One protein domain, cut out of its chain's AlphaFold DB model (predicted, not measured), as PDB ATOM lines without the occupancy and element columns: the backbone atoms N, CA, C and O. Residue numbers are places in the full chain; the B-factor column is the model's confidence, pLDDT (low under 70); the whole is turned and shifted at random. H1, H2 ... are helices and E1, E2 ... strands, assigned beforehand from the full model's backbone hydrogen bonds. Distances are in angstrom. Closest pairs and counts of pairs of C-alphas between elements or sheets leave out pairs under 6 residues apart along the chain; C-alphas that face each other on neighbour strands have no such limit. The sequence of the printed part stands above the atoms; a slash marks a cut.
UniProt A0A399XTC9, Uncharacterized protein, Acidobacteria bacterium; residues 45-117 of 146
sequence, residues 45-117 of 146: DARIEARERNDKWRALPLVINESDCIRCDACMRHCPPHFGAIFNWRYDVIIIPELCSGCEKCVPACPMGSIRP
ATOM      1  N   ASP A  45     -48.546  49.121  93.559       91.62
ATOM      2  CA  ASP A  45     -47.713  47.965  93.907       91.62
ATOM      3  C   ASP A  45     -48.087  47.376  95.275       91.62
ATOM      4  O   ASP A  45     -48.210  46.168  95.410       91.62
ATOM      5  N   ALA A  46     -48.424  48.236  96.243       91.75
ATOM      6  CA  ALA A  46     -48.954  47.827  97.547       91.75
ATOM      7  C   ALA A  46     -50.217  46.967  97.430       91.75
ATOM      8  O   ALA A  46     -50.391  45.988  98.143       91.75
ATOM      9  N   ARG A  47     -51.122  47.366  96.528       93.31
ATOM     10  CA  ARG A  47     -52.378  46.651  96.293       93.31
ATOM     11  C   ARG A  47     -52.142  45.338  95.555       93.31
ATOM     12  O   ARG A  47     -52.876  44.389  95.785       93.31
ATOM     13  N   ILE A  48     -51.130  45.292  94.685       94.38
ATOM     14  CA  ILE A  48     -50.728  44.064  93.994       94.38
ATOM     15  C   ILE A  48     -50.189  43.038  94.994       94.38
ATOM     16  O   ILE A  48     -50.536  41.865  94.904       94.38
ATOM     17  N   GLU A  49     -49.375  43.480  95.951       93.44
ATOM     18  CA  GLU A  49     -48.848  42.617  97.010       93.44
ATOM     19  C   GLU A  49     -49.948  42.156  97.973       93.44
ATOM     20  O   GLU A  49     -50.035  40.969  98.269       93.44
ATOM     21  N   ALA A  50     -50.815  43.075  98.411       93.38
ATOM     22  CA  ALA A  50     -51.885  42.759  99.354       93.38
ATOM     23  C   ALA A  50     -52.937  41.804  98.774       93.38
ATOM     24  O   ALA A  50     -53.516  41.032  99.526       93.38
ATOM     25  N   ARG A  51     -53.206  41.866  97.459       95.06
ATOM     26  CA  ARG A  51     -54.277  41.099  96.788       95.06
ATOM     27  C   ARG A  51     -55.632  41.204  97.488       95.06
ATOM     28  O   ARG A  51     -56.448  40.292  97.455       95.06
ATOM     29  N   GLU A  52     -55.869  42.348  98.109       92.94
ATOM     30  CA  GLU A  52     -57.065  42.628  98.880       92.94
ATOM     31  C   GLU A  52     -57.719  43.892  98.353       92.94
ATOM     32  O   GLU A  52     -57.064  44.894  98.031       92.94
ATOM     33  N   ARG A  53     -59.048  43.853  98.276       91.81
ATOM     34  CA  ARG A  53     -59.816  45.022  97.890       91.81
ATOM     35  C   ARG A  53     -59.800  46.044  99.022       91.81
ATOM     36  O   ARG A  53     -60.137  45.736 100.156       91.81
ATOM     37  N   ASN A  54     -59.472  47.288  98.687       91.38
ATOM     38  CA  ASN A  54     -59.444  48.383  99.652       91.38
ATOM     39  C   ASN A  54     -60.840  48.631 100.260       91.38
ATOM     40  O   ASN A  54     -61.792  48.953  99.543       91.38
ATOM     41  N   ASP A  55     -60.919  48.553 101.586       89.81
ATOM     42  CA  ASP A  55     -62.107  48.768 102.421       89.81
ATOM     43  C   ASP A  55     -62.715  50.172 102.267       89.81
ATOM     44  O   ASP A  55     -63.924  50.367 102.394       89.81
ATOM     45  N   LYS A  56     -61.896  51.170 101.920       90.12
ATOM     46  CA  LYS A  56     -62.336  52.562 101.728       90.12
ATOM     47  C   LYS A  56     -63.042  52.798 100.394       90.12
ATOM     48  O   LYS A  56     -63.617  53.872 100.189       90.12
ATOM     49  N   TRP A  57     -62.980  51.858  99.449       92.06
ATOM     50  CA  TRP A  57     -63.630  52.007  98.149       92.06
ATOM     51  C   TRP A  57     -65.117  51.670  98.234       92.06
ATOM     52  O   TRP A  57     -65.501  50.505  98.191       92.06
ATOM     53  N   ARG A  58     -65.945  52.723  98.289       91.12
ATOM     54  CA  ARG A  58     -67.413  52.622  98.337       91.12
ATOM     55  C   ARG A  58     -68.054  52.156  97.030       91.12
ATOM     56  O   ARG A  58     -69.123  51.565  97.068       91.12
ATOM     57  N   ALA A  59     -67.444  52.469  95.886       94.75
ATOM     58  CA  ALA A  59     -67.963  52.037  94.593       94.75
ATOM     59  C   ALA A  59     -67.734  50.534  94.419       94.75
ATOM     60  O   ALA A  59     -66.694  50.022  94.840       94.75
ATOM     61  N   LEU A  60     -68.683  49.847  93.791       95.38
ATOM     62  CA  LEU A  60     -68.569  48.423  93.493       95.38
ATOM     63  C   LEU A  60     -67.463  48.176  92.459       95.38
ATOM     64  O   LEU A  60     -67.212  49.028  91.597       95.38
ATOM     65  N   PRO A  61     -66.779  47.024  92.515       96.62
ATOM     66  CA  PRO A  61     -65.932  46.618  91.411       96.62
ATOM     67  C   PRO A  61     -66.782  46.395  90.154       96.62
ATOM     68  O   PRO A  61     -67.946  45.993  90.205       96.62
ATOM     69  N   LEU A  62     -66.172  46.679  89.010       97.50
ATOM     70  CA  LEU A  62     -66.765  46.431  87.703       97.50
ATOM     71  C   LEU A  62     -66.395  45.029  87.226       97.50
ATOM     72  O   LEU A  62     -65.273  44.577  87.449       97.50
ATOM     73  N   VAL A  63     -67.317  44.395  86.514       96.50
ATOM     74  CA  VAL A  63     -67.127  43.113  85.832       96.50
ATOM     75  C   VAL A  63     -67.402  43.279  84.343       96.50
ATOM     76  O   VAL A  63     -68.151  44.170  83.929       96.50
ATOM     77  N   ILE A  64     -66.777  42.427  83.536       96.69
ATOM     78  CA  ILE A  64     -67.000  42.359  82.091       96.69
ATOM     79  C   ILE A  64     -67.930  41.180  81.831       96.69
ATOM     80  O   ILE A  64     -67.671  40.076  82.299       96.69
ATOM     81  N   ASN A  65     -69.014  41.412  81.092       95.75
ATOM     82  CA  ASN A  65     -69.819  40.332  80.550       95.75
ATOM     83  C   ASN A  65     -69.094  39.715  79.350       95.75
ATOM     84  O   ASN A  65     -68.974  40.345  78.296       95.75
ATOM     85  N   GLU A  66     -68.609  38.490  79.517       93.88
ATOM     86  CA  GLU A  66     -67.848  37.763  78.499       93.88
ATOM     87  C   GLU A  66     -68.667  37.502  77.229       93.88
ATOM     88  O   GLU A  66     -68.105  37.557  76.137       93.88
ATOM     89  N   SER A  67     -69.991  37.309  77.338       95.12
ATOM     90  CA  SER A  67     -70.856  37.058  76.172       95.12
ATOM     91  C   SER A  67     -70.907  38.233  75.196       95.12
ATOM     92  O   SER A  67     -71.075  38.035  73.995       95.12
ATOM     93  N   ASP A  68     -70.746  39.450  75.716       96.12
ATOM     94  CA  ASP A  68     -70.908  40.689  74.954       96.12
ATOM     95  C   ASP A  68     -69.547  41.307  74.596       96.12
ATOM     96  O   ASP A  68     -69.457  42.236  73.788       96.12
ATOM     97  N   CYS A  69     -68.473  40.827  75.230       97.25
ATOM     98  CA  CYS A  69     -67.138  41.376  75.081       97.25
ATOM     99  C   CYS A  69     -66.513  40.950  73.748       97.25
ATOM    100  O   CYS A  69     -66.139  39.799  73.535       97.25
ATOM    101  N   ILE A  70     -66.283  41.924  72.867       96.75
ATOM    102  CA  ILE A  70     -65.579  41.705  71.591       96.75
ATOM    103  C   ILE A  70     -64.048  41.757  71.710       96.75
ATOM    104  O   ILE A  70     -63.364  41.726  70.692       96.75
ATOM    105  N   ARG A  71     -63.502  41.873  72.931       96.38
ATOM    106  CA  ARG A  71     -62.051  41.823  73.203       96.38
ATOM    107  C   ARG A  71     -61.239  42.872  72.427       96.38
ATOM    108  O   ARG A  71     -60.212  42.593  71.824       96.38
ATOM    109  N   CYS A  72     -61.743  44.109  72.418       96.31
ATOM    110  CA  CYS A  72     -61.136  45.245  71.708       96.31
ATOM    111  C   CYS A  72     -60.121  46.057  72.538       96.31
ATOM    112  O   CYS A  72     -59.576  47.055  72.054       96.31
ATOM    113  N   ASP A  73     -59.931  45.703  73.812       95.88
ATOM    114  CA  ASP A  73     -58.964  46.308  74.741       95.88
ATOM    115  C   ASP A  73     -59.117  47.824  74.980       95.88
ATOM    116  O   ASP A  73     -58.235  48.495  75.528       95.88
ATOM    117  N   ALA A  74     -60.248  48.413  74.579       97.31
ATOM    118  CA  ALA A  74     -60.511  49.840  74.752       97.31
ATOM    119  C   ALA A  74     -60.601  50.229  76.237       97.31
ATOM    120  O   ALA A  74     -60.028  51.240  76.654       97.31
ATOM    121  N   CYS A  75     -61.253  49.392  77.048       97.81
ATOM    122  CA  CYS A  75     -61.374  49.574  78.492       97.81
ATOM    123  C   CYS A  75     -60.012  49.547  79.199       97.81
ATOM    124  O   CYS A  75     -59.761  50.390  80.061       97.81
ATOM    125  N   MET A  76     -59.108  48.649  78.791       96.69
ATOM    126  CA  MET A  76     -57.767  48.523  79.365       96.69
ATOM    127  C   MET A  76     -56.970  49.825  79.236       96.69
ATOM    128  O   MET A  76     -56.371  50.276  80.210       96.69
ATOM    129  N   ARG A  77     -57.041  50.491  78.076       95.06
ATOM    130  CA  ARG A  77     -56.368  51.781  77.825       95.06
ATOM    131  C   ARG A  77     -56.938  52.950  78.635       95.06
ATOM    132  O   ARG A  77     -56.229  53.924  78.874       95.06
ATOM    133  N   HIS A  78     -58.204  52.860  79.042       96.62
ATOM    134  CA  HIS A  78     -58.884  53.886  79.842       96.62
ATOM    135  C   HIS A  78     -58.806  53.622  81.348       96.62
ATOM    136  O   HIS A  78     -59.080  54.525  82.146       96.62
ATOM    137  N   CYS A  79     -58.409  52.413  81.753       97.25
ATOM    138  CA  CYS A  79     -58.144  52.113  83.149       97.25
ATOM    139  C   CYS A  79     -56.972  52.981  83.637       97.25
ATOM    140  O   CYS A  79     -55.892  52.953  83.040       97.25
ATOM    141  N   PRO A  80     -57.141  53.777  84.706       94.62
ATOM    142  CA  PRO A  80     -56.061  54.621  85.186       94.62
ATOM    143  C   PRO A  80     -54.858  53.784  85.637       94.62
ATOM    144  O   PRO A  80     -55.039  52.917  86.492       94.62
ATOM    145  N   PRO A  81     -53.624  54.090  85.189       92.12
ATOM    146  CA  PRO A  81     -52.442  53.283  85.513       92.12
ATOM    147  C   PRO A  81     -52.132  53.162  87.008       92.12
ATOM    148  O   PRO A  81     -51.456  52.235  87.430       92.12
ATOM    149  N   HIS A  82     -52.619  54.094  87.834       91.31
ATOM    150  CA  HIS A  82     -52.451  54.022  89.285       91.31
ATOM    151  C   HIS A  82     -53.338  52.955  89.940       91.31
ATOM    152  O   HIS A  82     -53.007  52.500  91.030       91.31
ATOM    153  N   PHE A  83     -54.446  52.553  89.313       93.88
ATOM    154  CA  PHE A  83     -55.223  51.378  89.719       93.88
ATOM    155  C   PHE A  83     -54.798  50.170  88.883       93.88
ATOM    156  O   PHE A  83     -54.350  49.177  89.443       93.88
ATOM    157  N   GLY A  84     -54.855  50.309  87.552       95.25
ATOM    158  CA  GLY A  84     -54.389  49.321  86.582       95.25
ATOM    159  C   GLY A  84     -54.962  47.935  86.847       95.25
ATOM    160  O   GLY A  84     -54.201  47.019  87.140       95.25
ATOM    161  N   ALA A  85     -56.293  47.837  86.811       97.12
ATOM    162  CA  ALA A  85     -57.067  46.665  87.219       97.12
ATOM    163  C   ALA A  85     -57.541  45.785  86.051       97.12
ATOM    164  O   ALA A  85     -58.114  44.730  86.290       97.12
ATOM    165  N   ILE A  86     -57.362  46.230  84.803       97.69
ATOM    166  CA  ILE A  86     -57.863  45.538  83.606       97.69
ATOM    167  C   ILE A  86     -56.695  44.913  82.858       97.69
ATOM    168  O   ILE A  86     -55.719  45.614  82.581       97.69
ATOM    169  N   PHE A  87     -56.804  43.635  82.512       96.88
ATOM    170  CA  PHE A  87     -55.748  42.902  81.823       96.88
ATOM    171  C   PHE A  87     -56.312  41.952  80.771       96.88
ATOM    172  O   PHE A  87     -57.475  41.565  80.839       96.88
ATOM    173  N   ASN A  88     -55.451  41.534  79.848       95.38
ATOM    174  CA  ASN A  88     -55.746  40.435  78.940       95.38
ATOM    175  C   ASN A  88     -55.239  39.138  79.570       95.38
ATOM    176  O   ASN A  88     -54.039  38.997  79.820       95.38
ATOM    177  N   TRP A  89     -56.144  38.199  79.822       93.62
ATOM    178  CA  TRP A  89     -55.821  36.859  80.295       93.62
ATOM    179  C   TRP A  89     -56.235  35.842  79.238       93.62
ATOM    180  O   TRP A  89     -57.418  35.657  78.958       93.62
ATOM    181  N   ARG A  90     -55.244  35.166  78.646       90.75
ATOM    182  CA  ARG A  90     -55.436  34.262  77.502       90.75
ATOM    183  C   ARG A  90     -56.143  34.983  76.351       90.75
ATOM    184  O   ARG A  90     -55.529  35.831  75.712       90.75
ATOM    185  N   TYR A  91     -57.398  34.633  76.089       90.44
ATOM    186  CA  TYR A  91     -58.197  35.230  75.031       90.44
ATOM    187  C   TYR A  91     -59.160  36.288  75.553       90.44
ATOM    188  O   TYR A  91     -59.746  36.959  74.724       90.44
ATOM    189  N   ASP A  92     -59.306  36.483  76.862       93.69
ATOM    190  CA  ASP A  92     -60.347  37.342  77.426       93.69
ATOM    191  C   ASP A  92     -59.778  38.584  78.111       93.69
ATOM    192  O   ASP A  92     -58.604  38.655  78.483       93.69
ATOM    193  N   VAL A  93     -60.641  39.587  78.266       96.19
ATOM    194  CA  VAL A  93     -60.334  40.810  79.009       96.19
ATOM    195  C   VAL A  93     -60.966  40.681  80.385       96.19
ATOM    196  O   VAL A  93     -62.182  40.538  80.497       96.19
ATOM    197  N   ILE A  94     -60.141  40.755  81.422       96.12
ATOM    198  CA  ILE A  94     -60.537  40.555  82.817       96.12
ATOM    199  C   ILE A  94     -60.389  41.846  83.621       96.12
ATOM    200  O   ILE A  94     -59.569  42.711  83.301       96.12
ATOM    201  N   ILE A  95     -61.167  41.960  84.697       97.31
ATOM    202  CA  ILE A  95     -61.007  43.001  85.716       97.31
ATOM    203  C   ILE A  95     -60.680  42.310  87.035       97.31
ATOM    204  O   ILE A  95     -61.455  41.481  87.498       97.31
ATOM    205  N   ILE A  96     -59.552  42.674  87.641       97.12
ATOM    206  CA  ILE A  96     -59.159  42.229  88.981       97.12
ATOM    207  C   ILE A  96     -59.895  43.118  90.003       97.12
ATOM    208  O   ILE A  96     -59.556  44.306  90.124       97.12
ATOM    209  N   PRO A  97     -60.927  42.613  90.708       96.56
ATOM    210  CA  PRO A  97     -61.782  43.430  91.573       96.56
ATOM    211  C   PRO A  97     -61.026  44.070  92.747       96.56
ATOM    212  O   PRO A  97     -61.385  45.167  93.184       96.56
ATOM    213  N   GLU A  98     -59.940  43.450  93.201       96.19
ATOM    214  CA  GLU A  98     -59.082  43.916  94.294       96.19
ATOM    215  C   GLU A  98     -58.280  45.169  93.915       96.19
ATOM    216  O   GLU A  98     -57.997  46.021  94.758       96.19
ATOM    217  N   LEU A  99     -57.978  45.339  92.624       96.38
ATOM    218  CA  LEU A  99     -57.336  46.541  92.088       96.38
ATOM    219  C   LEU A  99     -58.356  47.575  91.581       96.38
ATOM    220  O   LEU A  99     -57.991  48.725  91.307       96.38
ATOM    221  N   CYS A 100     -59.630  47.195  91.447       96.94
ATOM    222  CA  CYS A 100     -60.678  48.013  90.850       96.94
ATOM    223  C   CYS A 100     -61.355  48.939  91.871       96.94
ATOM    224  O   CYS A 100     -62.170  48.525  92.700       96.94
ATOM    225  N   SER A 101     -61.092  50.240  91.739       95.31
ATOM    226  CA  SER A 101     -61.708  51.278  92.573       95.31
ATOM    227  C   SER A 101     -63.157  51.615  92.221       95.31
ATOM    228  O   SER A 101     -63.750  52.446  92.904       95.31
ATOM    229  N   GLY A 102     -63.713  51.030  91.153       96.38
ATOM    230  CA  GLY A 102     -65.052  51.373  90.665       96.38
ATOM    231  C   GLY A 102     -65.135  52.777  90.053       96.38
ATOM    232  O   GLY A 102     -66.160  53.433  90.147       96.38
ATOM    233  N   CYS A 103     -64.051  53.284  89.449       96.19
ATOM    234  CA  CYS A 103     -64.009  54.647  88.894       96.19
ATOM    235  C   CYS A 103     -64.763  54.848  87.564       96.19
ATOM    236  O   CYS A 103     -64.741  55.955  87.032       96.19
ATOM    237  N   GLU A 104     -65.323  53.781  86.987       96.44
ATOM    238  CA  GLU A 104     -66.197  53.782  85.796       96.44
ATOM    239  C   GLU A 104     -65.638  54.388  84.501       96.44
ATOM    240  O   GLU A 104     -66.313  54.388  83.478       96.44
ATOM    241  N   LYS A 105     -64.365  54.791  84.456       97.12
ATOM    242  CA  LYS A 105     -63.738  55.341  83.238       97.12
ATOM    243  C   LYS A 105     -63.699  54.371  82.055       97.12
ATOM    244  O   LYS A 105     -63.590  54.807  80.915       97.12
ATOM    245  N   CYS A 106     -63.760  53.069  82.316       97.88
ATOM    246  CA  CYS A 106     -63.811  52.043  81.280       97.88
ATOM    247  C   CYS A 106     -65.208  51.853  80.672       97.88
ATOM    248  O   CYS A 106     -65.286  51.386  79.540       97.88
ATOM    249  N   VAL A 107     -66.281  52.227  81.380       97.69
ATOM    250  CA  VAL A 107     -67.669  52.050  80.926       97.69
ATOM    251  C   VAL A 107     -67.939  52.806  79.618       97.69
ATOM    252  O   VAL A 107     -68.280  52.147  78.638       97.69
ATOM    253  N   PRO A 108     -67.691  54.131  79.509       97.81
ATOM    254  CA  PRO A 108     -67.918  54.852  78.254       97.81
ATOM    255  C   PRO A 108     -66.914  54.480  77.151       97.81
ATOM    256  O   PRO A 108     -67.127  54.812  75.991       97.81
ATOM    257  N   ALA A 109     -65.809  53.809  77.495       97.50
ATOM    258  CA  ALA A 109     -64.820  53.350  76.525       97.50
ATOM    259  C   ALA A 109     -65.199  52.016  75.864       97.50
ATOM    260  O   ALA A 109     -64.588  51.643  74.862       97.50
ATOM    261  N   CYS A 110     -66.150  51.266  76.430       98.00
ATOM    262  CA  CYS A 110     -66.576  49.985  75.885       98.00
ATOM    263  C   CYS A 110     -67.602  50.200  74.757       98.00
ATOM    264  O   CYS A 110     -68.719  50.629  75.044       98.00
ATOM    265  N   PRO A 111     -67.290  49.858  73.492       97.31
ATOM    266  CA  PRO A 111     -68.217  50.070  72.377       97.31
ATOM    267  C   PRO A 111     -69.464  49.177  72.444       97.31
ATOM    268  O   PRO A 111     -70.488  49.520  71.867       97.31
ATOM    269  N   MET A 112     -69.377  48.046  73.149       97.88
ATOM    270  CA  MET A 112     -70.473  47.085  73.305       97.88
ATOM    271  C   MET A 112     -71.245  47.258  74.617       97.88
ATOM    272  O   MET A 112     -72.210  46.542  74.851       97.88
ATOM    273  N   GLY A 113     -70.811  48.165  75.502       97.12
ATOM    274  CA  GLY A 113     -71.440  48.339  76.812       97.12
ATOM    275  C   GLY A 113     -71.338  47.117  77.738       97.12
ATOM    276  O   GLY A 113     -72.134  46.986  78.657       97.12
ATOM    277  N   SER A 114     -70.359  46.230  77.539       97.38
ATOM    278  CA  SER A 114     -70.234  44.952  78.261       97.38
ATOM    279  C   SER A 114     -69.782  45.078  79.726       97.38
ATOM    280  O   SER A 114     -69.521  44.063  80.364       97.38
ATOM    281  N   ILE A 115     -69.606  46.290  80.265       97.69
ATOM    282  CA  ILE A 115     -69.004  46.530  81.588       97.69
ATOM    283  C   ILE A 115     -70.062  47.060  82.548       97.69
ATOM    284  O   ILE A 115     -70.703  48.069  82.257       97.69
ATOM    285  N   ARG A 116     -70.197  46.425  83.715       96.06
ATOM    286  CA  ARG A 116     -71.208  46.770  84.726       96.06
ATOM    287  C   ARG A 116     -70.680  46.595  86.152       96.06
ATOM    288  O   ARG A 116     -69.794  45.767  86.359       96.06
ATOM    289  N   PRO A 117     -71.187  47.352  87.140       96.50
ATOM    290  CA  PRO A 117     -70.903  47.082  88.548       96.50
ATOM    291  C   PRO A 117     -71.479  45.725  88.969       96.50
ATOM    292  O   PRO A 117     -72.537  45.322  88.486       96.50
TER     293      PRO A 117
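AT A GLANCE: This is residues 45 to 117 of the 146 residues of an uncharacterized protein of Acidobacteria bacterium (UniProt A0A399XTC9). The domain has little regular structure: long loops surround two small two-stranded pieces, the hairpin E2 and E3 and the pair E1 and E4, with E3 beside E1, short helix H2 at E2 and H1 out at one end. The 73 printed residues include H1, E1, H2, E2, E3 and E4 in that order, two antiparallel sheets, class mixed, with 25 residues in named elements. The whole is compact, with a radius of gyration of the C-alphas of 11.7 A and spans of 31 by 25 by 19 A.

IN THESE COORDINATES: H1, residues 45 to 50, begins with C-alpha 45 at (-47.713, 47.965, 93.907) and is 8.6 A long. E1 is residues 62 to 64, 6.9 A; H2 74 to 78, 6.7 A; E2 86 to 89, 9.5 A; E3 92 to 95, 10.1 A. E4, residues 115 to 117, 7.2 A, ends with C-alpha 117 at (-70.903, 47.082, 88.548).

HOW THE PARTS SIT: H1 is apart from H2, E2, E3 and E4. E1 and E4 are antiparallel, with N 63 and O 116 2.8 A apart. The closest C-alphas of E1 and E3 are Val 63 and Ile 95, 6.1 A; of H2 and E2, Met 76 and Ile 86, 5.2 A. In the hairpin E2 and E3, N 89 and O 92 are 2.8 A apart. In H1 and H2 every O i to N i+4 pair is within hydrogen-bond range.

THE WHOLE: The printed part has no cut; the links H1 to E1 and E3 to E4 are long. No printed residue has pLDDT under 70.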